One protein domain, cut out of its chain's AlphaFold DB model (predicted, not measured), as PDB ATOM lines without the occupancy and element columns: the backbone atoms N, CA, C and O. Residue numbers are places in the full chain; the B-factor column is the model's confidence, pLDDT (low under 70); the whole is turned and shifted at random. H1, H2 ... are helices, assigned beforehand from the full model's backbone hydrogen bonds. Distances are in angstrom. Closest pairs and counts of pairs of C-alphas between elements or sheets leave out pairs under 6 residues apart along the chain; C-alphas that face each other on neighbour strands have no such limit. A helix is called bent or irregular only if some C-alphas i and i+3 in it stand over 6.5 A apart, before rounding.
ATOM      1  N   SER A  44      74.088 115.548 128.979       88.56
ATOM      2  CA  SER A  44      73.714 116.912 128.579       88.56
ATOM      3  C   SER A  44      74.891 117.884 128.671       88.56
ATOM      4  O   SER A  44      75.165 118.591 127.713       88.56
ATOM      5  N   LEU A  45      75.665 117.843 129.763       91.62
ATOM      6  CA  LEU A  45      76.855 118.688 129.920       91.62
ATOM      7  C   LEU A  45      77.909 118.412 128.845       91.62
ATOM      8  O   LEU A  45      78.559 119.341 128.369       91.62
ATOM      9  N   LYS A  46      78.053 117.148 128.429       92.56
ATOM     10  CA  LYS A  46      78.984 116.782 127.357       92.56
ATOM     11  C   LYS A  46      78.550 117.391 126.026       92.56
ATOM     12  O   LYS A  46      79.404 117.838 125.273       92.56
ATOM     13  N   ASN A  47      77.252 117.390 125.745       91.81
ATOM     14  CA  ASN A  47      76.717 117.865 124.474       91.81
ATOM     15  C   ASN A  47      76.655 119.398 124.405       91.81
ATOM     16  O   ASN A  47      76.889 119.963 123.346       91.81
ATOM     17  N   GLU A  48      76.349 120.061 125.523       90.00
ATOM     18  CA  GLU A  48      76.145 121.515 125.573       90.00
ATOM     19  C   GLU A  48      77.440 122.282 125.879       90.00
ATOM     20  O   GLU A  48      77.715 123.308 125.266       90.00
ATOM     21  N   LEU A  49      78.250 121.788 126.821       90.94
ATOM     22  CA  LEU A  49      79.417 122.498 127.365       90.94
ATOM     23  C   LEU A  49      80.740 121.746 127.151       90.94
ATOM     24  O   LEU A  49      81.779 122.205 127.611       90.94
ATOM     25  N   HIS A  50      80.722 120.585 126.486       94.06
ATOM     26  CA  HIS A  50      81.898 119.730 126.263       94.06
ATOM     27  C   HIS A  50      82.610 119.262 127.547       94.06
ATOM     28  O   HIS A  50      83.758 118.817 127.510       94.06
ATOM     29  N   VAL A  51      81.904 119.262 128.683       95.38
ATOM     30  CA  VAL A  51      82.402 118.769 129.979       95.38
ATOM     31  C   VAL A  51      81.645 117.543 130.450       95.38
ATOM     32  O   VAL A  51      80.525 117.268 130.033       95.38
ATOM     33  N   LYS A  52      82.264 116.750 131.322       95.50
ATOM     34  CA  LYS A  52      81.702 115.464 131.741       95.50
ATOM     35  C   LYS A  52      80.940 115.568 133.054       95.50
ATOM     36  O   LYS A  52      79.962 114.841 133.195       95.50
ATOM     37  N   THR A  53      81.367 116.414 133.988       95.62
ATOM     38  CA  THR A  53      80.817 116.462 135.355       95.62
ATOM     39  C   THR A  53      80.285 117.852 135.710       95.62
ATOM     40  O   THR A  53      80.728 118.844 135.123       95.62
ATOM     41  N   PRO A  54      79.353 117.955 136.679       94.56
ATOM     42  CA  PRO A  54      78.896 119.247 137.186       94.56
ATOM     43  C   PRO A  54      80.045 120.132 137.679       94.56
ATOM     44  O   PRO A  54      80.056 121.327 137.403       94.56
ATOM     45  N   PHE A  55      81.041 119.550 138.352       96.31
ATOM     46  CA  PHE A  55      82.202 120.300 138.828       96.31
ATOM     47  C   PHE A  55      83.007 120.945 137.691       96.31
ATOM     48  O   PHE A  55      83.338 122.121 137.776       96.31
ATOM     49  N   GLN A  56      83.241 120.230 136.588       96.06
ATOM     50  CA  GLN A  56      83.935 120.801 135.427       96.06
ATOM     51  C   GLN A  56      83.160 121.965 134.798       96.06
ATOM     52  O   GLN A  56      83.756 122.933 134.334       96.06
ATOM     53  N   ALA A  57      81.824 121.904 134.805       95.38
ATOM     54  CA  ALA A  57      81.013 123.034 134.361       95.38
ATOM     55  C   ALA A  57      81.230 124.263 135.261       95.38
ATOM     56  O   ALA A  57      81.338 125.375 134.750       95.38
ATOM     57  N   ILE A  58      81.352 124.073 136.581       95.25
ATOM     58  CA  ILE A  58      81.670 125.155 137.528       95.25
ATOM     59  C   ILE A  58      83.048 125.759 137.229       95.25
ATOM     60  O   ILE A  58      83.176 126.980 137.239       95.25
ATOM     61  N   GLU A  59      84.063 124.943 136.926       95.81
ATOM     62  CA  GLU A  59      85.406 125.432 136.566       95.81
ATOM     63  C   GLU A  59      85.380 126.325 135.314       95.81
ATOM     64  O   GLU A  59      85.988 127.401 135.303       95.81
ATOM     65  N   ILE A  60      84.619 125.932 134.285       94.94
ATOM     66  CA  ILE A  60      84.417 126.761 133.088       94.94
ATOM     67  C   ILE A  60      83.709 128.067 133.448       94.94
ATOM     68  O   ILE A  60      84.180 129.142 133.083       94.94
ATOM     69  N   TRP A  61      82.600 128.000 134.187       95.31
ATOM     70  CA  TRP A  61      81.839 129.198 134.547       95.31
ATOM     71  C   TRP A  61      82.642 130.174 135.404       95.31
ATOM     72  O   TRP A  61      82.554 131.380 135.184       95.31
ATOM     73  N   PHE A  62      83.451 129.668 136.332       96.94
ATOM     74  CA  PHE A  62      84.354 130.493 137.127       96.94
ATOM     75  C   PHE A  62      85.406 131.185 136.257       96.94
ATOM     76  O   PHE A  62      85.700 132.354 136.477       96.94
ATOM     77  N   SER A  63      85.924 130.497 135.235       95.38
ATOM     78  CA  SER A  63      86.882 131.084 134.288       95.38
ATOM     79  C   SER A  63      86.252 132.186 133.426       95.38
ATOM     80  O   SER A  63      86.931 133.139 133.057       95.38
ATOM     81  N   LEU A  64      84.956 132.073 133.113       96.06
ATOM     82  CA  LEU A  64      84.226 133.056 132.305       96.06
ATOM     83  C   LEU A  64      83.746 134.265 133.117       96.06
ATOM     84  O   LEU A  64      83.772 135.388 132.618       96.06
ATOM     85  N   LYS A  65      83.242 134.035 134.334       97.06
ATOM     86  CA  LYS A  65      82.663 135.064 135.211       97.06
ATOM     87  C   LYS A  65      82.959 134.752 136.684       97.06
ATOM     88  O   LYS A  65      82.063 134.289 137.397       97.06
ATOM     89  N   PRO A  66      84.187 135.015 137.160       96.75
ATOM     90  CA  PRO A  66      84.582 134.702 138.534       96.75
ATOM     91  C   PRO A  66      83.747 135.455 139.579       96.75
ATOM     92  O   PRO A  66      83.460 134.898 140.634       96.75
ATOM     93  N   ASP A  67      83.261 136.658 139.255       97.44
ATOM     94  CA  ASP A  67      82.485 137.517 140.166       97.44
ATOM     95  C   ASP A  67      81.135 136.919 140.597       97.44
ATOM     96  O   ASP A  67      80.554 137.334 141.599       97.44
ATOM     97  N   LEU A  68      80.624 135.916 139.870       96.44
ATOM     98  CA  LEU A  68      79.412 135.186 140.264       96.44
ATOM     99  C   LEU A  68      79.643 134.268 141.472       96.44
ATOM    100  O   LEU A  68      78.684 133.773 142.072       96.44
ATOM    101  N   PHE A  69      80.902 134.004 141.821       96.38
ATOM    102  CA  PHE A  69      81.278 132.999 142.799       96.38
ATOM    103  C   PHE A  69      81.881 133.639 144.045       96.38
ATOM    104  O   PHE A  69      82.776 134.473 143.989       96.38
ATOM    105  N   LYS A  70      81.431 133.169 145.212       95.62
ATOM    106  CA  LYS A  70      81.948 133.622 146.515       95.62
ATOM    107  C   LYS A  70      83.319 133.039 146.864       95.62
ATOM    108  O   LYS A  70      83.944 133.480 147.820       95.62
ATOM    109  N   GLN A  71      83.742 131.989 146.163       95.56
ATOM    110  CA  GLN A  71      84.995 131.288 146.420       95.56
ATOM    111  C   GLN A  71      85.478 130.563 145.165       95.56
ATOM    112  O   GLN A  71      84.689 130.220 144.285       95.56
ATOM    113  N   ASN A  72      86.776 130.274 145.136       95.38
ATOM    114  CA  ASN A  72      87.400 129.502 144.072       95.38
ATOM    115  C   ASN A  72      86.874 128.041 144.052       95.38
ATOM    116  O   ASN A  72      86.763 127.424 145.121       95.38
ATOM    117  N   PRO A  73      86.599 127.446 142.872       96.12
ATOM    118  CA  PRO A  73      86.132 126.059 142.750       96.12
ATOM    119  C   PRO A  73      87.064 125.021 143.388       96.12
ATOM    120  O   PRO A  73      86.597 124.046 143.972       96.12
ATOM    121  N   CYS A  74      88.378 125.236 143.328       94.56
ATOM    122  CA  CYS A  74      89.374 124.363 143.940       94.56
ATOM    123  C   CYS A  74      89.268 124.389 145.472       94.56
ATOM    124  O   CYS A  74      89.188 123.339 146.108       94.56
ATOM    125  N   ALA A  75      89.147 125.580 146.070       95.12
ATOM    126  CA  ALA A  75      88.917 125.722 147.509       95.12
ATOM    127  C   ALA A  75      87.594 125.064 147.942       95.12
ATOM    128  O   ALA A  75      87.542 124.364 148.954       95.12
ATOM    129  N   PHE A  76      86.537 125.220 147.137       94.38
ATOM    130  CA  PHE A  76      85.269 124.526 147.360       94.38
ATOM    131  C   PHE A  76      85.429 123.001 147.326       94.38
ATOM    132  O   PHE A  76      84.919 122.322 148.215       94.38
ATOM    133  N   LYS A  77      86.166 122.465 146.345       95.00
ATOM    134  CA  LYS A  77      86.432 121.026 146.218       95.00
ATOM    135  C   LYS A  77      87.119 120.458 147.457       95.00
ATOM    136  O   LYS A  77      86.679 119.429 147.959       95.00
ATOM    137  N   TYR A  78      88.152 121.128 147.966       94.69
ATOM    138  CA  TYR A  78      88.815 120.700 149.200       94.69
ATOM    139  C   TYR A  78      87.852 120.698 150.385       94.69
ATOM    140  O   TYR A  78      87.787 119.711 151.109       94.69
ATOM    141  N   LYS A  79      87.044 121.755 150.523       93.00
ATOM    142  CA  LYS A  79      86.067 121.875 151.608       93.00
ATOM    143  C   LYS A  79      85.033 120.749 151.607       93.00
ATOM    144  O   LYS A  79      84.681 120.279 152.678       93.00
ATOM    145  N   ILE A  80      84.530 120.332 150.443       92.69
ATOM    146  CA  ILE A  80      83.512 119.267 150.374       92.69
ATOM    147  C   ILE A  80      84.089 117.857 150.518       92.69
ATOM    148  O   ILE A  80      83.358 116.949 150.895       92.69
ATOM    149  N   LEU A  81      85.374 117.664 150.206       91.38
ATOM    150  CA  LEU A  81      86.064 116.387 150.413       91.38
ATOM    151  C   LEU A  81      86.483 116.177 151.874       91.38
ATOM    152  O   LEU A  81      86.779 115.051 152.254       91.38
ATOM    153  N   SER A  82      86.513 117.244 152.675       87.94
ATOM    154  CA  SER A  82      86.812 117.205 154.108       87.94
ATOM    155  C   SER A  82      85.561 117.239 155.001       87.94
ATOM    156  O   SER A  82      85.688 117.584 156.176       87.94
ATOM    157  N   LEU A  83      84.366 117.008 154.438       76.81
ATOM    158  CA  LEU A  83      83.087 116.984 155.167       76.81
ATOM    159  C   LEU A  83      82.832 115.651 155.874       76.81
ATOM    160  O   LEU A  83      83.284 114.609 155.352       76.81
TER     161      LEU A  83
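What this domain is: This is residues 44 to 83 of the 83 residues of an uncharacterized protein of Bacteroidetes bacterium ADurb.Bin035 (UniProt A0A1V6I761). Three short helices stand in a flat, open zigzag, with H2, the longest, in the middle, H1 at one side of it and H3 at the other. Contacts are few: H2 and H3 form a helical hairpin that spreads open, H3 meeting H2 near its first residue, Pro 73, while residues 78 to 83 stick out. The printed part has 40 residues with three named helices, in the order H1, H2, H3, and no named strand; the class is all helix. The whole is only just loose, close to compact, with a radius of gyration of the C-alphas of 11.0 A, and the C-alphas span 31 by 23 by 10 A.

Where its parts are: The printed part begins with H1, residues 44 to 49, which starts at C-alpha 44 at (73.714, 116.912, 128.579) and measures 8.1 A from first to last C-alpha. After a tight link of 4 residues comes H2, residues 54 to 64, 15.6 A long, with C-alpha 54 at (78.896, 119.247, 137.186). A short link of 8 residues leads to H3, residues 73 to 81, 12.3 A long, which ends at C-alpha 81 at (86.064, 116.387, 150.413). No helix is bent or irregular.

How they stand to each other: H1 and H2 only just touch, with 3 pairs of C-alphas within 8 A. Their closest C-alphas are those of Leu 49 and Ala 57, 7.2 A apart. The two run the same way at a shallow tilt of 14 degrees, and their centres are 12.4 A apart. H2 and H3 touch, with 4 pairs of C-alphas within 8 A, and form a helical hairpin. Their closest C-alphas are those of Glu 59 and Pro 73, 6.3 A apart. They run opposite ways at a shallow tilt of 26 degrees, with centres 13.2 A apart. H1 and H3 are apart. In H1, H2 and H3 every pair of O i and N i+4 is within hydrogen-bond range.

The domain as a whole: The outline of the C-alphas is flat. The two C-alphas farthest apart are those of Asn 47 and Leu 83, at 31.4 A, and the first and last printed C-alphas, those of Ser 44 and Leu 83, are 28.2 A apart. Residues 78 to 83, of which 78 to 81 belong to H3, stand free. The printed part has no cut, and neither link is long. Leu 83 is the chain's last residue. The mean pLDDT of the printed part is 94.0, and no printed residue is under 70.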